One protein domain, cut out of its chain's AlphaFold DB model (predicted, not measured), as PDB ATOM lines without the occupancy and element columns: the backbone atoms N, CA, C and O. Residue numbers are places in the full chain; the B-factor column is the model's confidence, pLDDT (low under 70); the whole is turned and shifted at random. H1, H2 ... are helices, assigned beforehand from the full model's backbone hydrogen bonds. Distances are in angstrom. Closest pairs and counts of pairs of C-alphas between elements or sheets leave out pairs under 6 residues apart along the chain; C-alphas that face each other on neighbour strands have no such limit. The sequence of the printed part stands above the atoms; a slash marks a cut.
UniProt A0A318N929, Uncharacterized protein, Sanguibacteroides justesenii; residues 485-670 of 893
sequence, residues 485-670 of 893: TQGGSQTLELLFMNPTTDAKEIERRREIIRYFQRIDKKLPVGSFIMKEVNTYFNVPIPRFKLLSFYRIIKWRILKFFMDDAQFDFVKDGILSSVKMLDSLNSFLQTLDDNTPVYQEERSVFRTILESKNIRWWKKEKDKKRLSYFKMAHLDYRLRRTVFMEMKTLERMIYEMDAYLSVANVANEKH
ATOM      1  N   THR A 485     142.749 154.267 181.945       92.75
ATOM      2  CA  THR A 485     142.617 154.074 180.500       92.75
ATOM      3  C   THR A 485     142.079 155.326 179.809       92.75
ATOM      4  O   THR A 485     141.262 156.064 180.352       92.75
ATOM      5  N   GLN A 486     142.485 155.543 178.553       89.69
ATOM      6  CA  GLN A 486     141.964 156.656 177.749       89.69
ATOM      7  C   GLN A 486     140.451 156.534 177.500       89.69
ATOM      8  O   GLN A 486     139.744 157.536 177.522       89.69
ATOM      9  N   GLY A 487     139.948 155.314 177.286       90.19
ATOM     10  CA  GLY A 487     138.516 155.068 177.118       90.19
ATOM     11  C   GLY A 487     137.718 155.294 178.403       90.19
ATOM     12  O   GLY A 487     136.606 155.812 178.336       90.19
ATOM     13  N   GLY A 488     138.293 154.989 179.572       94.69
ATOM     14  CA  GLY A 488     137.727 155.365 180.869       94.69
ATOM     15  C   GLY A 488     137.620 156.879 181.018       94.69
ATOM     16  O   GLY A 488     136.549 157.379 181.342       94.69
ATOM     17  N   SER A 489     138.681 157.617 180.669       93.88
ATOM     18  CA  SER A 489     138.681 159.087 180.673       93.88
ATOM     19  C   SER A 489     137.582 159.674 179.773       93.88
ATOM     20  O   SER A 489     136.813 160.530 180.201       93.88
ATOM     21  N   GLN A 490     137.439 159.147 178.552       93.94
ATOM     22  CA  GLN A 490     136.369 159.530 177.618       93.94
ATOM     23  C   GLN A 490     134.974 159.178 178.152       93.94
ATOM     24  O   GLN A 490     134.026 159.933 177.962       93.94
ATOM     25  N   THR A 491     134.836 158.035 178.825       95.25
ATOM     26  CA  THR A 491     133.562 157.604 179.419       95.25
ATOM     27  C   THR A 491     133.177 158.509 180.584       95.25
ATOM     28  O   THR A 491     132.028 158.932 180.676       95.25
ATOM     29  N   LEU A 492     134.142 158.874 181.430       95.75
ATOM     30  CA  LEU A 492     133.956 159.854 182.494       95.75
ATOM     31  C   LEU A 492     133.562 161.226 181.934       95.75
ATOM     32  O   LEU A 492     132.658 161.857 182.471       95.75
ATOM     33  N   GLU A 493     134.196 161.673 180.846       94.44
ATOM     34  CA  GLU A 493     133.860 162.937 180.176       94.44
ATOM     35  C   GLU A 493     132.417 162.914 179.653       94.44
ATOM     36  O   GLU A 493     131.655 163.850 179.894       94.44
ATOM     37  N   LEU A 494     131.999 161.811 179.021       93.88
ATOM     38  CA  LEU A 494     130.620 161.617 178.565       93.88
ATOM     39  C   LEU A 494     129.612 161.618 179.718       93.88
ATOM     40  O   LEU A 494     128.542 162.207 179.569       93.88
ATOM     41  N   LEU A 495     129.934 160.989 180.853       94.00
ATOM     42  CA  LEU A 495     129.095 161.048 182.054       94.00
ATOM     43  C   LEU A 495     128.963 162.495 182.527       94.00
ATOM     44  O   LEU A 495     127.846 162.987 182.661       94.00
ATOM     45  N   PHE A 496     130.090 163.196 182.687       93.50
ATOM     46  CA  PHE A 496     130.128 164.596 183.104       93.50
ATOM     47  C   PHE A 496     129.332 165.515 182.179       93.50
ATOM     48  O   PHE A 496     128.711 166.446 182.670       93.50
ATOM     49  N   MET A 497     129.327 165.286 180.863       91.62
ATOM     50  CA  MET A 497     128.567 166.098 179.900       91.62
ATOM     51  C   MET A 497     127.054 165.826 179.919       91.62
ATOM     52  O   MET A 497     126.284 166.613 179.362       91.62
ATOM     53  N   ASN A 498     126.617 164.726 180.541       91.75
ATOM     54  CA  ASN A 498     125.231 164.257 180.517       91.75
ATOM     55  C   ASN A 498     124.694 163.947 181.930       91.75
ATOM     56  O   ASN A 498     124.361 162.792 182.224       91.75
ATOM     57  N   PRO A 499     124.574 164.958 182.813       94.25
ATOM     58  CA  PRO A 499     123.816 164.810 184.051       94.25
ATOM     59  C   PRO A 499     122.337 164.544 183.733       94.25
ATOM     60  O   PRO A 499     121.800 165.015 182.726       94.25
ATOM     61  N   THR A 500     121.672 163.750 184.569       93.44
ATOM     62  CA  THR A 500     120.337 163.208 184.276       93.44
ATOM     63  C   THR A 500     119.309 163.652 185.309       93.44
ATOM     64  O   THR A 500     119.651 164.010 186.432       93.44
ATOM     65  N   THR A 501     118.036 163.621 184.922       91.94
ATOM     66  CA  THR A 501     116.892 163.782 185.830       91.94
ATOM     67  C   THR A 501     116.187 162.452 186.115       91.94
ATOM     68  O   THR A 501     115.100 162.432 186.697       91.94
ATOM     69  N   ASP A 502     116.771 161.320 185.704       92.44
ATOM     70  CA  ASP A 502     116.256 159.994 186.038       92.44
ATOM     71  C   ASP A 502     116.762 159.546 187.417       92.44
ATOM     72  O   ASP A 502     117.916 159.152 187.593       92.44
ATOM     73  N   ALA A 503     115.850 159.558 188.395       91.75
ATOM     74  CA  ALA A 503     116.092 159.079 189.754       91.75
ATOM     75  C   ALA A 503     116.698 157.670 189.795       91.75
ATOM     76  O   ALA A 503     117.556 157.402 190.633       91.75
ATOM     77  N   LYS A 504     116.257 156.763 188.910       92.31
ATOM     78  CA  LYS A 504     116.733 155.375 188.910       92.31
ATOM     79  C   LYS A 504     118.187 155.293 188.467       92.31
ATOM     80  O   LYS A 504     118.950 154.535 189.055       92.31
ATOM     81  N   GLU A 505     118.570 156.075 187.463       92.38
ATOM     82  CA  GLU A 505     119.940 156.088 186.950       92.38
ATOM     83  C   GLU A 505     120.911 156.764 187.927       92.38
ATOM     84  O   GLU A 505     122.011 156.251 188.137       92.38
ATOM     85  N   ILE A 506     120.499 157.858 188.581       94.25
ATOM     86  CA  ILE A 506     121.281 158.500 189.654       94.25
ATOM     87  C   ILE A 506     121.537 157.503 190.786       94.25
ATOM     88  O   ILE A 506     122.682 157.312 191.193       94.25
ATOM     89  N   GLU A 507     120.484 156.837 191.263       93.25
ATOM     90  CA  GLU A 507     120.571 155.860 192.350       93.25
ATOM     91  C   GLU A 507     121.442 154.655 191.960       93.25
ATOM     92  O   GLU A 507     122.300 154.234 192.737       93.25
ATOM     93  N   ARG A 508     121.291 154.143 190.728       92.56
ATOM     94  CA  ARG A 508     122.123 153.053 190.193       92.56
ATOM     95  C   ARG A 508     123.605 153.427 190.219       92.56
ATOM     96  O   ARG A 508     124.410 152.675 190.770       92.56
ATOM     97  N   ARG A 509     123.975 154.589 189.663       93.81
ATOM     98  CA  ARG A 509     125.371 155.067 189.643       93.81
ATOM     99  C   ARG A 509     125.920 155.257 191.050       93.81
ATOM    100  O   ARG A 509     127.027 154.797 191.330       93.81
ATOM    101  N   ARG A 510     125.133 155.871 191.937       94.62
ATOM    102  CA  ARG A 510     125.500 156.105 193.338       94.62
ATOM    103  C   ARG A 510     125.862 154.801 194.042       94.62
ATOM    104  O   ARG A 510     126.932 154.700 194.639       94.62
ATOM    105  N   GLU A 511     125.007 153.785 193.940       93.00
ATOM    106  CA  GLU A 511     125.249 152.490 194.582       93.00
ATOM    107  C   GLU A 511     126.449 151.754 193.969       93.00
ATOM    108  O   GLU A 511     127.258 151.199 194.715       93.00
ATOM    109  N   ILE A 512     126.647 151.807 192.644       92.69
ATOM    110  CA  ILE A 512     127.834 151.221 191.991       92.69
ATOM    111  C   ILE A 512     129.128 151.891 192.478       92.69
ATOM    112  O   ILE A 512     130.081 151.205 192.852       92.69
ATOM    113  N   ILE A 513     129.173 153.224 192.525       94.31
ATOM    114  CA  ILE A 513     130.346 153.966 193.010       94.31
ATOM    115  C   ILE A 513     130.592 153.658 194.492       94.31
ATOM    116  O   ILE A 513     131.727 153.388 194.887       94.31
ATOM    117  N   ARG A 514     129.538 153.627 195.314       92.19
ATOM    118  CA  ARG A 514     129.620 153.269 196.738       92.19
ATOM    119  C   ARG A 514     130.129 151.844 196.951       92.19
ATOM    120  O   ARG A 514     130.903 151.600 197.877       92.19
ATOM    121  N   TYR A 515     129.723 150.903 196.100       90.75
ATOM    122  CA  TYR A 515     130.261 149.544 196.092       90.75
ATOM    123  C   TYR A 515     131.767 149.554 195.802       90.75
ATOM    124  O   TYR A 515     132.541 148.962 196.558       90.75
ATOM    125  N   PHE A 516     132.199 150.291 194.775       91.06
ATOM    126  CA  PHE A 516     133.612 150.413 194.423       91.06
ATOM    127  C   PHE A 516     134.467 151.079 195.511       91.06
ATOM    128  O   PHE A 516     135.586 150.629 195.753       91.06
ATOM    129  N   GLN A 517     133.928 152.067 196.233       89.50
ATOM    130  CA  GLN A 517     134.606 152.674 197.385       89.50
ATOM    131  C   GLN A 517     134.866 151.685 198.522       89.50
ATOM    132  O   GLN A 517     135.906 151.772 199.168       89.50
ATOM    133  N   ARG A 518     133.926 150.763 198.782       87.19
ATOM    134  CA  ARG A 518     134.034 149.783 199.876       87.19
ATOM    135  C   ARG A 518     135.050 148.687 199.590       87.19
ATOM    136  O   ARG A 518     135.694 148.213 200.520       87.19
ATOM    137  N   ILE A 519     135.149 148.244 198.337       84.06
ATOM    138  CA  ILE A 519     136.070 147.159 197.980       84.06
ATOM    139  C   ILE A 519     137.521 147.637 197.832       84.06
ATOM    140  O   ILE A 519     138.411 146.792 197.874       84.06
ATOM    141  N   ASP A 520     137.737 148.944 197.626       77.44
ATOM    142  CA  ASP A 520     139.044 149.608 197.481       77.44
ATOM    143  C   ASP A 520     140.023 148.846 196.564       77.44
ATOM    144  O   ASP A 520     141.141 148.474 196.930       77.44
ATOM    145  N   LYS A 521     139.568 148.528 195.345       80.75
ATOM    146  CA  LYS A 521     140.363 147.786 194.353       80.75
ATOM    147  C   LYS A 521     140.768 148.663 193.186       80.75
ATOM    148  O   LYS A 521     140.022 149.520 192.737       80.75
ATOM    149  N   LYS A 522     141.942 148.379 192.626       86.44
ATOM    150  CA  LYS A 522     142.406 149.008 191.384       86.44
ATOM    151  C   LYS A 522     141.782 148.339 190.164       86.44
ATOM    152  O   LYS A 522     141.395 147.169 190.218       86.44
ATOM    153  N   LEU A 523     141.744 149.074 189.051       88.12
ATOM    154  CA  LEU A 523     141.332 148.529 187.761       88.12
ATOM    155  C   LEU A 523     142.190 147.295 187.428       88.12
ATOM    156  O   LEU A 523     143.417 147.359 187.538       88.12
ATOM    157  N   PRO A 524     141.585 146.176 186.998       85.38
ATOM    158  CA  PRO A 524     142.325 144.934 186.825       85.38
ATOM    159  C   PRO A 524     143.201 144.891 185.578       85.38
ATOM    160  O   PRO A 524     144.037 144.003 185.453       85.38
ATOM    161  N   VAL A 525     143.021 145.826 184.644       86.56
ATOM    162  CA  VAL A 525     143.755 145.858 183.380       86.56
ATOM    163  C   VAL A 525     144.571 147.144 183.298       86.56
ATOM    164  O   VAL A 525     144.041 148.236 183.468       86.56
ATOM    165  N   GLY A 526     145.870 147.021 183.020       85.94
ATOM    166  CA  GLY A 526     146.751 148.177 182.848       85.94
ATOM    167  C   GLY A 526     146.471 148.967 181.563       85.94
ATOM    168  O   GLY A 526     146.024 148.414 180.555       85.94
ATOM    169  N   SER A 527     146.819 150.256 181.577       88.25
ATOM    170  CA  SER A 527     146.634 151.191 180.453       88.25
ATOM    171  C   SER A 527     147.275 150.705 179.148       88.25
ATOM    172  O   SER A 527     146.673 150.805 178.079       88.25
ATOM    173  N   PHE A 528     148.469 150.111 179.241       87.88
ATOM    174  CA  PHE A 528     149.201 149.547 178.108       87.88
ATOM    175  C   PHE A 528     148.423 148.420 177.418       87.88
ATOM    176  O   PHE A 528     148.241 148.457 176.203       87.88
ATOM    177  N   ILE A 529     147.888 147.473 178.197       89.19
ATOM    178  CA  ILE A 529     147.114 146.336 177.673       89.19
ATOM    179  C   ILE A 529     145.874 146.851 176.937       89.19
ATOM    180  O   ILE A 529     145.607 146.431 175.815       89.19
ATOM    181  N   MET A 530     145.146 147.802 177.530       92.12
ATOM    182  CA  MET A 530     143.958 148.373 176.891       92.12
ATOM    183  C   MET A 530     144.293 149.137 175.608       92.12
ATOM    184  O   MET A 530     143.560 149.022 174.627       92.12
ATOM    185  N   LYS A 531     145.411 149.874 175.576       88.12
ATOM    186  CA  LYS A 531     145.878 150.570 174.370       88.12
ATOM    187  C   LYS A 531     146.206 149.586 173.247       88.12
ATOM    188  O   LYS A 531     145.797 149.809 172.108       88.12
ATOM    189  N   GLU A 532     146.913 148.500 173.551       87.62
ATOM    190  CA  GLU A 532     147.239 147.464 172.567       87.62
ATOM    191  C   GLU A 532     145.990 146.764 172.039       87.62
ATOM    192  O   GLU A 532     145.849 146.608 170.828       87.62
ATOM    193  N   VAL A 533     145.052 146.404 172.920       89.19
ATOM    194  CA  VAL A 533     143.779 145.777 172.537       89.19
ATOM    195  C   VAL A 533     142.960 146.703 171.635       89.19
ATOM    196  O   VAL A 533     142.518 146.284 170.563       89.19
ATOM    197  N   ASN A 534     142.806 147.975 172.014       88.06
ATOM    198  CA  ASN A 534     142.074 148.959 171.217       88.06
ATOM    199  C   ASN A 534     142.722 149.163 169.838       88.06
ATOM    200  O   ASN A 534     142.042 149.091 168.812       88.06
ATOM    201  N   THR A 535     144.048 149.340 169.803       85.94
ATOM    202  CA  THR A 535     144.813 149.504 168.556       85.94
ATOM    203  C   THR A 535     144.665 148.268 167.673       85.94
ATOM    204  O   THR A 535     144.364 148.381 166.485       85.94
ATOM    205  N   TYR A 536     144.802 147.077 168.254       87.44
ATOM    206  CA  TYR A 536     144.621 145.813 167.561       87.44
ATOM    207  C   TYR A 536     143.242 145.758 166.893       87.44
ATOM    208  O   TYR A 536     143.178 145.584 165.679       87.44
ATOM    209  N   PHE A 537     142.145 146.006 167.609       87.19
ATOM    210  CA  PHE A 537     140.802 145.922 167.026       87.19
ATOM    211  C   PHE A 537     140.457 147.021 166.011       87.19
ATOM    212  O   PHE A 537     139.628 146.770 165.135       87.19
ATOM    213  N   ASN A 538     141.077 148.201 166.100       82.69
ATOM    214  CA  ASN A 538     140.728 149.355 165.264       82.69
ATOM    215  C   ASN A 538     141.603 149.504 164.008       82.69
ATOM    216  O   ASN A 538     141.183 150.167 163.062       82.69
ATOM    217  N   VAL A 539     142.788 148.880 163.950       77.75
ATOM    218  CA  VAL A 539     143.621 148.886 162.736       77.75
ATOM    219  C   VAL A 539     142.954 148.036 161.641       77.75
ATOM    220  O   VAL A 539     142.799 146.818 161.825       77.75
ATOM    221  N   PRO A 540     142.583 148.630 160.485       59.97
ATOM    222  CA  PRO A 540     142.056 147.885 159.356       59.97
ATOM    223  C   PRO A 540     143.205 147.146 158.668       59.97
ATOM    224  O   PRO A 540     143.949 147.713 157.872       59.97
ATOM    225  N   ILE A 541     143.350 145.855 158.956       57.31
ATOM    226  CA  ILE A 541     144.219 144.982 158.161       57.31
ATOM    227  C   ILE A 541     143.573 144.831 156.768       57.31
ATOM    228  O   ILE A 541     142.346 144.668 156.693       57.31
ATOM    229  N   PRO A 542     144.344 144.882 155.661       40.19
ATOM    230  CA  PRO A 542     143.818 144.738 154.308       40.19
ATOM    231  C   PRO A 542     142.855 143.556 154.195       40.19
ATOM    232  O   PRO A 542     143.113 142.473 154.724       40.19
ATOM    233  N   ARG A 543     141.727 143.782 153.509       37.22
ATOM    234  CA  ARG A 543     140.634 142.820 153.303       37.22
ATOM    235  C   ARG A 543     141.145 141.499 152.704       37.22
ATOM    236  O   ARG A 543     141.020 141.277 151.505       37.22
ATOM    237  N   PHE A 544     141.599 140.561 153.529       39.75
ATOM    238  CA  PHE A 544     141.660 139.152 153.147       39.75
ATOM    239  C   PHE A 544     140.235 138.590 153.207       39.75
ATOM    240  O   PHE A 544     139.804 137.983 154.188       39.75
ATOM    241  N   LYS A 545     139.455 138.889 152.160       30.69
ATOM    242  CA  LYS A 545     138.180 138.223 151.877       30.69
ATOM    243  C   LYS A 545     138.462 136.735 151.642       30.69
ATOM    244  O   LYS A 545     139.243 136.423 150.756       30.69
ATOM    245  N   LEU A 546     137.775 135.884 152.413       31.91
ATOM    246  CA  LEU A 546     137.508 134.455 152.184       31.91
ATOM    247  C   LEU A 546     138.720 133.537 151.930       31.91
ATOM    248  O   LEU A 546     139.383 133.652 150.913       31.91
ATOM    249  N   LEU A 547     138.923 132.552 152.820       34.56
ATOM    250  CA  LEU A 547     139.148 131.117 152.518       34.56
ATOM    251  C   LEU A 547     139.876 130.431 153.690       34.56
ATOM    252  O   LEU A 547     141.094 130.510 153.846       34.56
ATOM    253  N   SER A 548     139.097 129.726 154.505       46.28
ATOM    254  CA  SER A 548     139.444 129.094 155.784       46.28
ATOM    255  C   SER A 548     140.098 127.705 155.685       46.28
ATOM    256  O   SER A 548     140.165 127.009 156.691       46.28
ATOM    257  N   PHE A 549     140.627 127.281 154.532       33.12
ATOM    258  CA  PHE A 549     141.234 125.937 154.421       33.12
ATOM    259  C   PHE A 549     142.495 125.852 153.543       33.12
ATOM    260  O   PHE A 549     143.394 125.063 153.818       33.12
ATOM    261  N   TYR A 550     142.652 126.719 152.537       41.16
ATOM    262  CA  TYR A 550     143.689 126.557 151.501       41.16
ATOM    263  C   TYR A 550     145.089 127.102 151.837       41.16
ATOM    264  O   TYR A 550     145.953 127.193 150.963       41.16
ATOM    265  N   ARG A 551     145.362 127.482 153.091       44.50
ATOM    266  CA  ARG A 551     146.582 128.237 153.438       44.50
ATOM    267  C   ARG A 551     147.550 127.554 154.399       44.50
ATOM    268  O   ARG A 551     148.398 128.229 154.964       44.50
ATOM    269  N   ILE A 552     147.527 126.227 154.504       43.00
ATOM    270  CA  ILE A 552     148.577 125.500 155.239       43.00
ATOM    271  C   ILE A 552     149.924 125.534 154.488       43.00
ATOM    272  O   ILE A 552     150.981 125.579 155.109       43.00
ATOM    273  N   ILE A 553     149.897 125.637 153.153       39.72
ATOM    274  CA  ILE A 553     151.105 125.549 152.313       39.72
ATOM    275  C   ILE A 553     151.683 126.936 151.950       39.72
ATOM    276  O   ILE A 553     152.894 127.085 151.803       39.72
ATOM    277  N   LYS A 554     150.865 128.001 151.900       40.19
ATOM    278  CA  LYS A 554     151.311 129.351 151.472       40.19
ATOM    279  C   LYS A 554     151.837 130.255 152.604       40.19
ATOM    280  O   LYS A 554     152.430 131.292 152.319       40.19
ATOM    281  N   TRP A 555     151.658 129.888 153.878       43.91
ATOM    282  CA  TRP A 555     152.160 130.689 155.015       43.91
ATOM    283  C   TRP A 555     153.679 130.604 155.207       43.91
ATOM    284  O   TRP A 555     154.283 131.526 155.744       43.91
ATOM    285  N   ARG A 556     154.317 129.551 154.683       40.22
ATOM    286  CA  ARG A 556     155.782 129.436 154.633       40.22
ATOM    287  C   ARG A 556     156.413 130.454 153.665       40.22
ATOM    288  O   ARG A 556     157.534 130.881 153.895       40.22
ATOM    289  N   ILE A 557     155.663 130.866 152.635       43.75
ATOM    290  CA  ILE A 557     156.062 131.849 151.607       43.75
ATOM    291  C   ILE A 557     155.777 133.288 152.074       43.75
ATOM    292  O   ILE A 557     156.552 134.195 151.798       43.75
ATOM    293  N   LEU A 558     154.714 133.502 152.858       43.34
ATOM    294  CA  LEU A 558     154.435 134.794 153.508       43.34
ATOM    295  C   LEU A 558     155.491 135.207 154.541       43.34
ATOM    296  O   LEU A 558     155.605 136.393 154.828       43.34
ATOM    297  N   LYS A 559     156.293 134.259 155.042       43.22
ATOM    298  CA  LYS A 559     157.467 134.525 155.888       43.22
ATOM    299  C   LYS A 559     158.501 135.440 155.207       43.22
ATOM    300  O   LYS A 559     159.358 135.984 155.882       43.22
ATOM    301  N   PHE A 560     158.423 135.579 153.882       42.62
ATOM    302  CA  PHE A 560     159.283 136.442 153.074       42.62
ATOM    303  C   PHE A 560     158.637 137.799 152.721       42.62
ATOM    304  O   PHE A 560     159.314 138.654 152.169       42.62
ATOM    305  N   PHE A 561     157.333 137.982 152.988       40.22
ATOM    306  CA  PHE A 561     156.534 139.130 152.517       40.22
ATOM    307  C   PHE A 561     155.761 139.879 153.619       40.22
ATOM    308  O   PHE A 561     155.171 140.918 153.328       40.22
ATOM    309  N   MET A 562     155.704 139.370 154.853       47.97
ATOM    310  CA  MET A 562     155.235 140.146 156.009       47.97
ATOM    311  C   MET A 562     156.430 140.850 156.640       47.97
ATOM    312  O   MET A 562     157.370 140.172 157.046       47.97
ATOM    313  N   ASP A 563     156.365 142.176 156.765       54.00
ATOM    314  CA  ASP A 563     157.266 142.914 157.652       54.00
ATOM    315  C   ASP A 563     157.202 142.294 159.055       54.00
ATOM    316  O   ASP A 563     156.103 142.096 159.589       54.00
ATOM    317  N   ASP A 564     158.360 142.025 159.670       61.78
ATOM    318  CA  ASP A 564     158.466 141.496 161.043       61.78
ATOM    319  C   ASP A 564     157.614 142.323 162.032       61.78
ATOM    320  O   ASP A 564     156.963 141.781 162.927       61.78
ATOM    321  N   ALA A 565     157.484 143.628 161.773       60.72
ATOM    322  CA  ALA A 565     156.637 144.550 162.524       60.72
ATOM    323  C   ALA A 565     155.129 144.205 162.499       60.72
ATOM    324  O   ALA A 565     154.444 144.367 163.507       60.72
ATOM    325  N   GLN A 566     154.581 143.715 161.377       66.44
ATOM    326  CA  GLN A 566     153.160 143.333 161.291       66.44
ATOM    327  C   GLN A 566     152.877 142.028 162.038       66.44
ATOM    328  O   GLN A 566     151.800 141.855 162.617       66.44
ATOM    329  N   PHE A 567     153.839 141.102 162.015       71.88
ATOM    330  CA  PHE A 567     153.751 139.858 162.768       71.88
ATOM    331  C   PHE A 567     153.728 140.132 164.273       71.88
ATOM    332  O   PHE A 567     152.833 139.648 164.972       71.88
ATOM    333  N   ASP A 568     154.673 140.943 164.750       74.62
ATOM    334  CA  ASP A 568     154.763 141.313 166.157       74.62
ATOM    335  C   ASP A 568     153.517 142.075 166.621       74.62
ATOM    336  O   ASP A 568     152.942 141.712 167.644       74.62
ATOM    337  N   PHE A 569     152.987 142.993 165.804       80.69
ATOM    338  CA  PHE A 569     151.735 143.700 166.094       80.69
ATOM    339  C   PHE A 569     150.534 142.764 166.340       80.69
ATOM    340  O   PHE A 569     149.797 142.926 167.316       80.69
ATOM    341  N   VAL A 570     150.306 141.775 165.464       80.94
ATOM    342  CA  VAL A 570     149.183 140.826 165.613       80.94
ATOM    343  C   VAL A 570     149.393 139.918 166.821       80.94
ATOM    344  O   VAL A 570     148.452 139.665 167.578       80.94
ATOM    345  N   LYS A 571     150.622 139.434 167.018       83.62
ATOM    346  CA  LYS A 571     151.001 138.600 168.160       83.62
ATOM    347  C   LYS A 571     150.752 139.332 169.481       83.62
ATOM    348  O   LYS A 571     150.090 138.771 170.356       83.62
ATOM    349  N   ASP A 572     151.231 140.565 169.606       84.88
ATOM    350  CA  ASP A 572     151.104 141.370 170.821       84.88
ATOM    351  C   ASP A 572     149.632 141.710 171.095       84.88
ATOM    352  O   ASP A 572     149.151 141.502 172.209       84.88
ATOM    353  N   GLY A 573     148.854 142.058 170.063       87.62
ATOM    354  CA  GLY A 573     147.409 142.282 170.194       87.62
ATOM    355  C   GLY A 573     146.617 141.058 170.684       87.62
ATOM    356  O   GLY A 573     145.737 141.190 171.541       87.62
ATOM    357  N   ILE A 574     146.942 139.850 170.203       89.31
ATOM    358  CA  ILE A 574     146.318 138.600 170.683       89.31
ATOM    359  C   ILE A 574     146.710 138.325 172.136       89.31
ATOM    360  O   ILE A 574     145.842 138.021 172.956       89.31
ATOM    361  N   LEU A 575     148.004 138.415 172.463       90.12
ATOM    362  CA  LEU A 575     148.492 138.156 173.818       90.12
ATOM    363  C   LEU A 575     147.891 139.145 174.822       90.12
ATOM    364  O   LEU A 575     147.451 138.728 175.892       90.12
ATOM    365  N   SER A 576     147.796 140.425 174.467       91.38
ATOM    366  CA  SER A 576     147.185 141.452 175.313       91.38
ATOM    367  C   SER A 576     145.671 141.290 175.433       91.38
ATOM    368  O   SER A 576     145.138 141.469 176.525       91.38
ATOM    369  N   SER A 577     144.986 140.805 174.391       93.19
ATOM    370  CA  SER A 577     143.571 140.409 174.491       93.19
ATOM    371  C   SER A 577     143.366 139.256 175.481       93.19
ATOM    372  O   SER A 577     142.454 139.300 176.302       93.19
ATOM    373  N   VAL A 578     144.227 138.233 175.456       92.56
ATOM    374  CA  VAL A 578     144.153 137.110 176.409       92.56
ATOM    375  C   VAL A 578     144.474 137.572 177.835       92.56
ATOM    376  O   VAL A 578     143.749 137.207 178.759       92.56
ATOM    377  N   LYS A 579     145.503 138.412 178.018       92.38
ATOM    378  CA  LYS A 579     145.844 138.999 179.326       92.38
ATOM    379  C   LYS A 579     144.713 139.860 179.887       92.38
ATOM    380  O   LYS A 579     144.443 139.783 181.081       92.38
ATOM    381  N   MET A 580     144.045 140.652 179.045       94.44
ATOM    382  CA  MET A 580     142.871 141.437 179.434       94.44
ATOM    383  C   MET A 580     141.762 140.527 179.982       94.44
ATOM    384  O   MET A 580     141.251 140.782 181.069       94.44
ATOM    385  N   LEU A 581     141.432 139.441 179.268       94.19
ATOM    386  CA  LEU A 581     140.407 138.475 179.688       94.19
ATOM    387  C   LEU A 581     140.773 137.760 180.997       94.19
ATOM    388  O   LEU A 581     139.915 137.605 181.864       94.19
ATOM    389  N   ASP A 582     142.035 137.353 181.159       93.12
ATOM    390  CA  ASP A 582     142.517 136.684 182.374       93.12
ATOM    391  C   ASP A 582     142.509 137.611 183.593       93.12
ATOM    392  O   ASP A 582     142.022 137.237 184.664       93.12
ATOM    393  N   SER A 583     142.970 138.851 183.413       92.19
ATOM    394  CA  SER A 583     142.986 139.855 184.481       92.19
ATOM    395  C   SER A 583     141.564 140.225 184.907       92.19
ATOM    396  O   SER A 583     141.265 140.275 186.100       92.19
ATOM    397  N   LEU A 584     140.656 140.398 183.940       92.06
ATOM    398  CA  LEU A 584     139.240 140.647 184.200       92.06
ATOM    399  C   LEU A 584     138.577 139.467 184.925       92.06
ATOM    400  O   LEU A 584     137.888 139.670 185.922       92.06
ATOM    401  N   ASN A 585     138.797 138.230 184.469       91.62
ATOM    402  CA  ASN A 585     138.248 137.043 185.127       91.62
ATOM    403  C   ASN A 585     138.749 136.919 186.572       91.62
ATOM    404  O   ASN A 585     137.953 136.663 187.473       91.62
ATOM    405  N   SER A 586     140.051 137.113 186.790       90.50
ATOM    406  CA  SER A 586     140.658 137.064 188.123       90.50
ATOM    407  C   SER A 586     140.042 138.118 189.039       90.50
ATOM    408  O   SER A 586     139.633 137.804 190.150       90.50
ATOM    409  N   PHE A 587     139.867 139.344 188.548       89.88
ATOM    410  CA  PHE A 587     139.219 140.418 189.297       89.88
ATOM    411  C   PHE A 587     137.781 140.095 189.693       89.88
ATOM    412  O   PHE A 587     137.431 140.233 190.863       89.88
ATOM    413  N   LEU A 588     136.968 139.601 188.757       87.75
ATOM    414  CA  LEU A 588     135.562 139.260 189.002       87.75
ATOM    415  C   LEU A 588     135.375 138.137 190.032       87.75
ATOM    416  O   LEU A 588     134.317 138.082 190.662       87.75
ATOM    417  N   GLN A 589     136.370 137.256 190.194       86.00
ATOM    418  CA  GLN A 589     136.403 136.230 191.245       86.00
ATOM    419  C   GLN A 589     136.705 136.813 192.627       86.00
ATOM    420  O   GLN A 589     136.335 136.223 193.632       86.00
ATOM    421  N   THR A 590     137.364 137.971 192.687       84.75
ATOM    422  CA  THR A 590     137.654 138.642 193.960       84.75
ATOM    423  C   THR A 590     136.500 139.509 194.476       84.75
ATOM    424  O   THR A 590     136.602 140.070 195.565       84.75
ATOM    425  N   LEU A 591     135.446 139.696 193.683       82.94
ATOM    426  CA  LEU A 591     134.264 140.474 194.050       82.94
ATOM    427  C   LEU A 591     133.235 139.556 194.739       82.94
ATOM    428  O   LEU A 591     132.980 138.457 194.253       82.94
ATOM    429  N   ASP A 592     132.627 140.006 195.841       72.44
ATOM    430  CA  ASP A 592     131.652 139.222 196.623       72.44
ATOM    431  C   ASP A 592     130.380 138.902 195.815       72.44
ATOM    432  O   ASP A 592     129.774 139.801 195.234       72.44
ATOM    433  N   ASP A 593     129.980 137.631 195.752       62.69
ATOM    434  CA  ASP A 593     128.816 137.147 194.994       62.69
ATOM    435  C   ASP A 593     127.461 137.507 195.631       62.69
ATOM    436  O   ASP A 593     126.439 137.429 194.952       62.69
ATOM    437  N   ASN A 594     127.439 137.944 196.896       63.38
ATOM    438  CA  ASN A 594     126.200 138.183 197.649       63.38
ATOM    439  C   ASN A 594     125.672 139.626 197.596       63.38
ATOM    440  O   ASN A 594     124.647 139.920 198.210       63.38
ATOM    441  N   THR A 595     126.343 140.541 196.891       65.31
ATOM    442  CA  THR A 595     125.890 141.937 196.789       65.31
ATOM    443  C   THR A 595     125.002 142.125 195.547       65.31
ATOM    444  O   THR A 595     125.499 141.935 194.436       65.31
ATOM    445  N   PRO A 596     123.722 142.534 195.684       75.94
ATOM    446  CA  PRO A 596     122.837 142.787 194.535       75.94
ATOM    447  C   PRO A 596     123.305 143.950 193.646       75.94
ATOM    448  O   PRO A 596     123.021 143.999 192.451       75.94
ATOM    449  N   VAL A 597     124.039 144.899 194.231       80.38
ATOM    450  CA  VAL A 597     124.606 146.061 193.538       80.38
ATOM    451  C   VAL A 597     125.698 145.606 192.564       80.38
ATOM    452  O   VAL A 597     126.580 144.839 192.943       80.38
ATOM    453  N   TYR A 598     125.646 146.087 191.314       85.25
ATOM    454  CA  TYR A 598     126.563 145.727 190.215       85.25
ATOM    455  C   TYR A 598     126.465 144.260 189.728       85.25
ATOM    456  O   TYR A 598     127.302 143.774 188.960       85.25
ATOM    457  N   GLN A 599     125.452 143.508 190.180       83.56
ATOM    458  CA  GLN A 599     125.273 142.102 189.806       83.56
ATOM    459  C   GLN A 599     124.904 141.935 188.325       83.56
ATOM    460  O   GLN A 599     125.352 140.977 187.690       83.56
ATOM    461  N   GLU A 600     124.127 142.866 187.766       85.19
ATOM    462  CA  GLU A 600     123.720 142.850 186.360       85.19
ATOM    463  C   GLU A 600     124.945 142.942 185.440       85.19
ATOM    464  O   GLU A 600     125.176 142.048 184.622       85.19
ATOM    465  N   GLU A 601     125.811 143.933 185.649       87.94
ATOM    466  CA  GLU A 601     127.038 144.128 184.878       87.94
ATOM    467  C   GLU A 601     127.988 142.932 185.038       87.94
ATOM    468  O   GLU A 601     128.550 142.425 184.060       87.94
ATOM    469  N   ARG A 602     128.125 142.399 186.261       87.25
ATOM    470  CA  ARG A 602     128.924 141.188 186.517       87.25
ATOM    471  C   ARG A 602     128.377 139.961 185.797       87.25
ATOM    472  O   ARG A 602     129.172 139.152 185.312       87.25
ATOM    473  N   SER A 603     127.056 139.812 185.715       88.19
ATOM    474  CA  SER A 603     126.430 138.699 185.000       88.19
ATOM    475  C   SER A 603     126.788 138.745 183.515       88.19
ATOM    476  O   SER A 603     127.255 137.741 182.979       88.19
ATOM    477  N   VAL A 604     126.734 139.927 182.892       91.19
ATOM    478  CA  VAL A 604     127.121 140.132 181.490       91.19
ATOM    479  C   VAL A 604     128.601 139.809 181.282       91.19
ATOM    480  O   VAL A 604     128.942 139.051 180.367       91.19
ATOM    481  N   PHE A 605     129.485 140.291 182.163       91.19
ATOM    482  CA  PHE A 605     130.906 139.940 182.118       91.19
ATOM    483  C   PHE A 605     131.130 138.420 182.161       91.19
ATOM    484  O   PHE A 605     131.864 137.878 181.328       91.19
ATOM    485  N   ARG A 606     130.488 137.718 183.106       90.06
ATOM    486  CA  ARG A 606     130.601 136.257 183.252       90.06
ATOM    487  C   ARG A 606     130.048 135.526 182.033       90.06
ATOM    488  O   ARG A 606     130.740 134.670 181.487       90.06
ATOM    489  N   THR A 607     128.863 135.898 181.549       92.06
ATOM    490  CA  THR A 607     128.246 135.296 180.358       92.06
ATOM    491  C   THR A 607     129.166 135.385 179.143       92.06
ATOM    492  O   THR A 607     129.338 134.397 178.426       92.06
ATOM    493  N   ILE A 608     129.813 136.534 178.930       92.75
ATOM    494  CA  ILE A 608     130.752 136.708 177.819       92.75
ATOM    495  C   ILE A 608     132.008 135.845 178.026       92.75
ATOM    496  O   ILE A 608     132.378 135.076 177.130       92.75
ATOM    497  N   LEU A 609     132.639 135.912 179.206       90.19
ATOM    498  CA  LEU A 609     133.862 135.161 179.535       90.19
ATOM    499  C   LEU A 609     133.671 133.634 179.480       90.19
ATOM    500  O   LEU A 609     134.613 132.898 179.158       90.19
ATOM    501  N   GLU A 610     132.459 133.158 179.768       88.44
ATOM    502  CA  GLU A 610     132.066 131.745 179.769       88.44
ATOM    503  C   GLU A 610     131.365 131.298 178.478       88.44
ATOM    504  O   GLU A 610     131.031 130.116 178.310       88.44
ATOM    505  N   SER A 611     131.188 132.192 177.509       90.62
ATOM    506  CA  SER A 611     130.613 131.830 176.217       90.62
ATOM    507  C   SER A 611     131.455 130.742 175.531       90.62
ATOM    508  O   SER A 611     132.686 130.679 175.654       90.62
ATOM    509  N   LYS A 612     130.798 129.832 174.795       85.31
ATOM    510  CA  LYS A 612     131.490 128.753 174.055       85.31
ATOM    511  C   LYS A 612     132.536 129.314 173.077       85.31
ATOM    512  O   LYS A 612     133.558 128.672 172.838       85.31
ATOM    513  N   ASN A 613     132.301 130.523 172.567       84.56
ATOM    514  CA  ASN A 613     133.144 131.183 171.578       84.56
ATOM    515  C   ASN A 613     134.388 131.861 172.178       84.56
ATOM    516  O   ASN A 613     135.353 132.059 171.443       84.56
ATOM    517  N   ILE A 614     134.411 132.159 173.487       88.88
ATOM    518  CA  ILE A 614     135.508 132.885 174.160       88.88
ATOM    519  C   ILE A 614     136.322 131.995 175.103       88.88
ATOM    520  O   ILE A 614     137.535 132.167 175.173       88.88
ATOM    521  N   ARG A 615     135.728 130.968 175.736       87.69
ATOM    522  CA  ARG A 615     136.375 130.078 176.739       87.69
ATOM    523  C   ARG A 615     137.753 129.503 176.374       87.69
ATOM    524  O   ARG A 615     138.467 129.028 177.255       87.69
ATOM    525  N   TRP A 616     138.133 129.517 175.097       87.06
ATOM    526  CA  TRP A 616     139.459 129.116 174.636       87.06
ATOM    527  C   TRP A 616     140.598 129.926 175.275       87.06
ATOM    528  O   TRP A 616     141.679 129.360 175.427       87.06
ATOM    529  N   TRP A 617     140.375 131.183 175.690       88.75
ATOM    530  CA  TRP A 617     141.420 132.027 176.294       88.75
ATOM    531  C   TRP A 617     142.035 131.387 177.549       88.75
ATOM    532  O   TRP A 617     143.245 131.479 177.749       88.75
ATOM    533  N   LYS A 618     141.244 130.632 178.331       88.00
ATOM    534  CA  LYS A 618     141.698 129.934 179.549       88.00
ATOM    535  C   LYS A 618     142.847 128.953 179.284       88.00
ATOM    536  O   LYS A 618     143.657 128.717 180.168       88.00
ATOM    537  N   LYS A 619     142.927 128.382 178.074       85.94
ATOM    538  CA  LYS A 619     144.000 127.454 177.665       85.94
ATOM    539  C   LYS A 619     145.244 128.164 177.123       85.94
ATOM    540  O   LYS A 619     146.267 127.521 176.896       85.94
ATOM    541  N   GLU A 620     145.139 129.456 176.834       84.75
ATOM    542  CA  GLU A 620     146.186 130.235 176.169       84.75
ATOM    543  C   GLU A 620     146.826 131.286 177.094       84.75
ATOM    544  O   GLU A 620     147.852 131.847 176.721       84.75
ATOM    545  N   LYS A 621     146.278 131.513 178.299       80.38
ATOM    546  CA  LYS A 621     146.726 132.556 179.240       80.38
ATOM    547  C   LYS A 621     148.193 132.459 179.682       80.38
ATOM    548  O   LYS A 621     148.858 133.481 179.790       80.38
ATOM    549  N   ASP A 622     148.728 131.248 179.835       80.38
ATOM    550  CA  ASP A 622     150.093 131.028 180.346       80.38
ATOM    551  C   ASP A 622     151.160 130.958 179.233       80.38
ATOM    552  O   ASP A 622     152.342 130.705 179.486       80.38
ATOM    553  N   LYS A 623     150.777 131.153 177.963       77.94
ATOM    554  CA  LYS A 623     151.683 130.949 176.826       77.94
ATOM    555  C   LYS A 623     152.404 132.231 176.428       77.94
ATOM    556  O   LYS A 623     151.797 133.185 175.959       77.94
ATOM    557  N   LYS A 624     153.741 132.202 176.493       69.12
ATOM    558  CA  LYS A 624     154.615 133.291 176.004       69.12
ATOM    559  C   LYS A 624     154.922 133.222 174.505       69.12
ATOM    560  O   LYS A 624     155.403 134.193 173.933       69.12
ATOM    561  N   ARG A 625     154.697 132.070 173.865       70.50
ATOM    562  CA  ARG A 625     154.965 131.850 172.436       70.50
ATOM    563  C   ARG A 625     153.776 131.156 171.787       70.50
ATOM    564  O   ARG A 625     153.297 130.140 172.290       70.50
ATOM    565  N   LEU A 626     153.329 131.690 170.655       76.00
ATOM    566  CA  LEU A 626     152.256 131.122 169.844       76.00
ATOM    567  C   LEU A 626     152.829 130.649 168.507       76.00
ATOM    568  O   LEU A 626     153.613 131.347 167.871       76.00
ATOM    569  N   SER A 627     152.432 129.451 168.073       77.00
ATOM    570  CA  SER A 627     152.715 128.991 166.708       77.00
ATOM    571  C   SER A 627     151.955 129.855 165.698       77.00
ATOM    572  O   SER A 627     150.818 130.246 165.963       77.00
ATOM    573  N   TYR A 628     152.535 130.086 164.518       68.12
ATOM    574  CA  TYR A 628     151.921 130.846 163.419       68.12
ATOM    575  C   TYR A 628     150.484 130.396 163.104       68.12
ATOM    576  O   TYR A 628     149.577 131.218 163.004       68.12
ATOM    577  N   PHE A 629     150.250 129.081 163.023       70.50
ATOM    578  CA  PHE A 629     148.918 128.513 162.775       70.50
ATOM    579  C   PHE A 629     147.917 128.867 163.871       70.50
ATOM    580  O   PHE A 629     146.761 129.193 163.606       70.50
ATOM    581  N   LYS A 630     148.379 128.811 165.120       80.38
ATOM    582  CA  LYS A 630     147.564 129.148 166.280       80.38
ATOM    583  C   LYS A 630     147.247 130.641 166.291       80.38
ATOM    584  O   LYS A 630     146.107 131.000 166.549       80.38
ATOM    585  N   MET A 631     148.221 131.484 165.954       81.06
ATOM    586  CA  MET A 631     148.059 132.933 165.874       81.06
ATOM    587  C   MET A 631     147.003 133.330 164.836       81.06
ATOM    588  O   MET A 631     146.067 134.039 165.180       81.06
ATOM    589  N   ALA A 632     147.079 132.804 163.607       75.00
ATOM    590  CA  ALA A 632     146.092 133.088 162.558       75.00
ATOM    591  C   ALA A 632     144.668 132.643 162.946       75.00
ATOM    592  O   ALA A 632     143.689 133.339 162.675       75.00
ATOM    593  N   HIS A 633     144.546 131.494 163.619       81.81
ATOM    594  CA  HIS A 633     143.263 130.997 164.123       81.81
ATOM    595  C   HIS A 633     142.684 131.877 165.238       81.81
ATOM    596  O   HIS A 633     141.479 132.126 165.266       81.81
ATOM    597  N   LEU A 634     143.529 132.348 166.160       85.81
ATOM    598  CA  LEU A 634     143.117 133.238 167.246       85.81
ATOM    599  C   LEU A 634     142.768 134.642 166.738       85.81
ATOM    600  O   LEU A 634     141.760 135.189 167.175       85.81
ATOM    601  N   ASP A 635     143.527 135.177 165.777       84.62
ATOM    602  CA  ASP A 635     143.239 136.464 165.136       84.62
ATOM    603  C   ASP A 635     141.863 136.459 164.462       84.62
ATOM    604  O   ASP A 635     141.025 137.324 164.729       84.62
ATOM    605  N   TYR A 636     141.584 135.420 163.665       84.50
ATOM    606  CA  TYR A 636     140.279 135.236 163.034       84.50
ATOM    607  C   TYR A 636     139.159 135.186 164.075       84.50
ATOM    608  O   TYR A 636     138.142 135.862 163.929       84.50
ATOM    609  N   ARG A 637     139.344 134.421 165.158       85.62
ATOM    610  CA  ARG A 637     138.338 134.338 166.220       85.62
ATOM    611  C   ARG A 637     138.088 135.689 166.877       85.62
ATOM    612  O   ARG A 637     136.928 136.083 166.960       85.62
ATOM    613  N   LEU A 638     139.134 136.400 167.297       88.31
ATOM    614  CA  LEU A 638     139.005 137.690 167.978       88.31
ATOM    615  C   LEU A 638     138.347 138.743 167.078       88.31
ATOM    616  O   LEU A 638     137.391 139.388 167.495       88.31
ATOM    617  N   ARG A 639     138.809 138.894 165.832       85.62
ATOM    618  CA  ARG A 639     138.357 139.970 164.931       85.62
ATOM    619  C   ARG A 639     137.097 139.649 164.121       85.62
ATOM    620  O   ARG A 639     136.512 140.567 163.551       85.62
ATOM    621  N   ARG A 640     136.688 138.380 164.001       83.75
ATOM    622  CA  ARG A 640     135.503 137.977 163.208       83.75
ATOM    623  C   ARG A 640     134.435 137.267 164.012       83.75
ATOM    624  O   ARG A 640     133.261 137.510 163.768       83.75
ATOM    625  N   THR A 641     134.824 136.360 164.903       86.75
ATOM    626  CA  THR A 641     133.859 135.517 165.621       86.75
ATOM    627  C   THR A 641     133.340 136.184 166.886       86.75
ATOM    628  O   THR A 641     132.147 136.101 167.128       86.75
ATOM    629  N   VAL A 642     134.213 136.826 167.671       90.62
ATOM    630  CA  VAL A 642     133.868 137.381 168.997       90.62
ATOM    631  C   VAL A 642     134.093 138.893 169.106       90.62
ATOM    632  O   VAL A 642     134.293 139.434 170.191       90.62
ATOM    633  N   PHE A 643     134.143 139.589 167.968       90.06
ATOM    634  CA  PHE A 643     134.503 141.008 167.920       90.06
ATOM    635  C   PHE A 643     133.543 141.878 168.742       90.06
ATOM    636  O   PHE A 643     133.988 142.747 169.489       90.06
ATOM    637  N   MET A 644     132.236 141.625 168.637       91.31
ATOM    638  CA  MET A 644     131.218 142.413 169.340       91.31
ATOM    639  C   MET A 644     131.260 142.170 170.847       91.31
ATOM    640  O   MET A 644     131.130 143.109 171.631       91.31
ATOM    641  N   GLU A 645     131.507 140.934 171.267       93.44
ATOM    642  CA  GLU A 645     131.711 140.577 172.664       93.44
ATOM    643  C   GLU A 645     132.954 141.266 173.238       93.44
ATOM    644  O   GLU A 645     132.884 141.856 174.311       93.44
ATOM    645  N   MET A 646     134.070 141.274 172.499       92.31
ATOM    646  CA  MET A 646     135.292 141.979 172.905       92.31
ATOM    647  C   MET A 646     135.073 143.492 173.012       92.31
ATOM    648  O   MET A 646     135.517 144.098 173.984       92.31
ATOM    649  N   LYS A 647     134.338 144.102 172.070       92.38
ATOM    650  CA  LYS A 647     133.952 145.522 172.140       92.38
ATOM    651  C   LYS A 647     133.014 145.829 173.306       92.38
ATOM    652  O   LYS A 647     133.124 146.889 173.918       92.38
ATOM    653  N   THR A 648     132.125 144.899 173.643       93.81
ATOM    654  CA  THR A 648     131.246 145.022 174.814       93.81
ATOM    655  C   THR A 648     132.065 144.994 176.103       93.81
ATOM    656  O   THR A 648     131.902 145.883 176.933       93.81
ATOM    657  N   LEU A 649     133.002 144.047 176.234       93.50
ATOM    658  CA  LEU A 649     133.930 143.989 177.369       93.50
ATOM    659  C   LEU A 649     134.784 145.254 177.476       93.50
ATOM    660  O   LEU A 649     134.917 145.796 178.566       93.50
ATOM    661  N   GLU A 650     135.331 145.740 176.360       93.00
ATOM    662  CA  GLU A 650     136.120 146.975 176.304       93.00
ATOM    663  C   GLU A 650     135.327 148.171 176.859       93.00
ATOM    664  O   GLU A 650     135.808 148.856 177.760       93.00
ATOM    665  N   ARG A 651     134.082 148.370 176.401       94.31
ATOM    666  CA  ARG A 651     133.199 149.437 176.899       94.31
ATOM    667  C   ARG A 651     132.902 149.297 178.394       94.31
ATOM    668  O   ARG A 651     132.976 150.283 179.116       94.31
ATOM    669  N   MET A 652     132.585 148.091 178.860       94.56
ATOM    670  CA  MET A 652     132.287 147.860 180.277       94.56
ATOM    671  C   MET A 652     133.528 148.038 181.169       94.56
ATOM    672  O   MET A 652     133.408 148.494 182.302       94.56
ATOM    673  N   ILE A 653     134.731 147.716 180.674       94.75
ATOM    674  CA  ILE A 653     135.992 148.004 181.378       94.75
ATOM    675  C   ILE A 653     136.200 149.517 181.502       94.75
ATOM    676  O   ILE A 653     136.607 149.977 182.564       94.75
ATOM    677  N   TYR A 654     135.911 150.290 180.452       95.62
ATOM    678  CA  TYR A 654     136.002 151.752 180.499       95.62
ATOM    679  C   TYR A 654     134.993 152.377 181.469       95.62
ATOM    680  O   TYR A 654     135.356 153.281 182.217       95.62
ATOM    681  N   GLU A 655     133.762 151.867 181.515       94.94
ATOM    682  CA  GLU A 655     132.766 152.294 182.505       94.94
ATOM    683  C   GLU A 655     133.218 151.963 183.940       94.94
ATOM    684  O   GLU A 655     133.173 152.820 184.822       94.94
ATOM    685  N   MET A 656     133.751 150.759 184.162       94.19
ATOM    686  CA  MET A 656     134.321 150.361 185.452       94.19
ATOM    687  C   MET A 656     135.504 151.251 185.872       94.19
ATOM    688  O   MET A 656     135.599 151.620 187.040       94.19
ATOM    689  N   ASP A 657     136.392 151.618 184.944       95.69
ATOM    690  CA  ASP A 657     137.512 152.544 185.183       95.69
ATOM    691  C   ASP A 657     137.026 153.938 185.598       95.69
ATOM    692  O   ASP A 657     137.537 154.511 186.560       95.69
ATOM    693  N   ALA A 658     135.983 154.454 184.939       96.12
ATOM    694  CA  ALA A 658     135.361 155.719 185.314       96.12
ATOM    695  C   ALA A 658     134.787 155.672 186.744       96.12
ATOM    696  O   ALA A 658     135.114 156.541 187.554       96.12
ATOM    697  N   TYR A 659     134.003 154.646 187.101       95.44
ATOM    698  CA  TYR A 659     133.444 154.531 188.457       95.44
ATOM    699  C   TYR A 659     134.510 154.309 189.535       95.44
ATOM    700  O   TYR A 659     134.412 154.899 190.609       95.44
ATOM    701  N   LEU A 660     135.544 153.511 189.255       94.69
ATOM    702  CA  LEU A 660     136.684 153.333 190.160       94.69
ATOM    703  C   LEU A 660     137.428 154.651 190.389       94.69
ATOM    704  O   LEU A 660     137.777 154.971 191.522       94.69
ATOM    705  N   SER A 661     137.641 155.438 189.333       95.38
ATOM    706  CA  SER A 661     138.255 156.762 189.440       95.38
ATOM    707  C   SER A 661     137.454 157.680 190.366       95.38
ATOM    708  O   SER A 661     138.017 158.284 191.279       95.38
ATOM    709  N   VAL A 662     136.130 157.724 190.189       96.75
ATOM    710  CA  VAL A 662     135.226 158.525 191.029       96.75
ATOM    711  C   VAL A 662     135.230 158.044 192.483       96.75
ATOM    712  O   VAL A 662     135.335 158.861 193.396       96.75
ATOM    713  N   ALA A 663     135.180 156.730 192.704       95.25
ATOM    714  CA  ALA A 663     135.251 156.126 194.032       95.25
ATOM    715  C   ALA A 663     136.560 156.479 194.764       95.25
ATOM    716  O   ALA A 663     136.532 156.886 195.925       95.25
ATOM    717  N   ASN A 664     137.701 156.388 194.078       94.06
ATOM    718  CA  ASN A 664     139.007 156.709 194.654       94.06
ATOM    719  C   ASN A 664     139.105 158.182 195.066       94.06
ATOM    720  O   ASN A 664     139.588 158.494 196.153       94.06
ATOM    721  N   VAL A 665     138.621 159.087 194.213       94.12
ATOM    722  CA  VAL A 665     138.595 160.529 194.502       94.12
ATOM    723  C   VAL A 665     137.720 160.821 195.710       94.12
ATOM    724  O   VAL A 665     138.111 161.593 196.578       94.12
ATOM    725  N   ALA A 666     136.576 160.153 195.810       94.62
ATOM    726  CA  ALA A 666     135.674 160.310 196.935       94.62
ATOM    727  C   ALA A 666     136.269 159.815 198.260       94.62
ATOM    728  O   ALA A 666     136.067 160.462 199.286       94.62
ATOM    729  N   ASN A 667     137.044 158.725 198.242       93.12
ATOM    730  CA  ASN A 667     137.776 158.245 199.418       93.12
ATOM    731  C   ASN A 667     138.887 159.220 199.841       93.12
ATOM    732  O   ASN A 667     138.993 159.540 201.021       93.12
ATOM    733  N   GLU A 668     139.686 159.717 198.890       92.44
ATOM    734  CA  GLU A 668     140.788 160.648 199.176       92.44
ATOM    735  C   GLU A 668     140.297 162.007 199.679       92.44
ATOM    736  O   GLU A 668     140.874 162.576 200.601       92.44
ATOM    737  N   LYS A 669     139.248 162.545 199.053       90.50
ATOM    738  CA  LYS A 669     138.722 163.880 199.351       90.50
ATOM    739  C   LYS A 669     137.617 163.869 200.407       90.50
ATOM    740  O   LYS A 669     137.110 164.933 200.732       90.50
ATOM    741  N   HIS A 670     137.246 162.701 200.937       91.44
ATOM    742  CA  HIS A 670     136.140 162.530 201.886       91.44
ATOM    743  C   HIS A 670     134.804 163.093 201.366       91.44
ATOM    744  O   HIS A 670     134.098 163.815 202.070       91.44
TER     745      HIS A 670
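What this domain is: This is residues 485 to 670 of the 893 residues of an uncharacterized protein of Sanguibacteroides justesenii (UniProt A0A318N929). The long helix H9 is crossed by H1 at residues 651 to 658 and by H2 at residues 659 to 667, while H3, H7 and H8 pack on a second long helix, H5; H6 folds back from H5 and packs on both H5 and H9. Small H4 lies at one far end of this elongated body, after the unnamed stretch 539 to 554. The printed part has 186 residues with nine named helices, H1 to H9 in chain order, and no named strand: all helix. It is only just compact, close to loose, with a radius of gyration of the C-alphas of 19.2 A and spans of 62 by 33 by 28 A.

Where its parts are: Find C-alpha 643 at (134.503, 141.008, 167.920); from there H9 runs 39.1 A to C-alpha 669 at (138.722, 163.880, 199.351). H5, residues 564 to 589, begins at (158.466, 141.496, 161.043) and is 37.8 A long. Look for H1 at residues 486 to 497, H2 at 503 to 519, H3 at 527 to 538, H4 at 555 to 558, H6 at 599 to 609, H7 at 615 to 619 and H8 at 628 to 641.

How they stand to each other: The hub H5 touches H3 at Gly 573 and Tyr 536, the closest C-alphas, 5.2 A. Its closest C-alphas to H8 are Ile 574 and Asp 635, 6.7 A; to H7, Val 578 and Trp 617, 5.8 A. H5 and H6 form a hairpin, at a steep tilt of 42 degrees, closest at C-alphas 581 and 609, 7.3 A. H6 touches H9 at C-alphas 608 and 645, their closest, 6.5 A. H2 touches H9, about perpendicular at 74 degrees, closest at C-alphas 517 and 663, 4.9 A; H1 touches H9, closest at C-alphas 488 and 654, 4.0 A. H4 touches no helix. Every O i to N i+4 pair is within hydrogen-bond range in H1, H2, H3, H5, H6, H8 and H9; H7 has 0 of 1, but 2 of 2 from O i to N i+3, and H4 is too short for an O i to N i+4 pair.

The domain as a whole: The C-alphas of Ile 553 and His 670 are the two farthest apart, 63.6 A. The printed part has no cut, and the link from H3 to H4 is long. Look for pLDDT under 70 at residues 540 to 566, 593 to 595, 624 and 628.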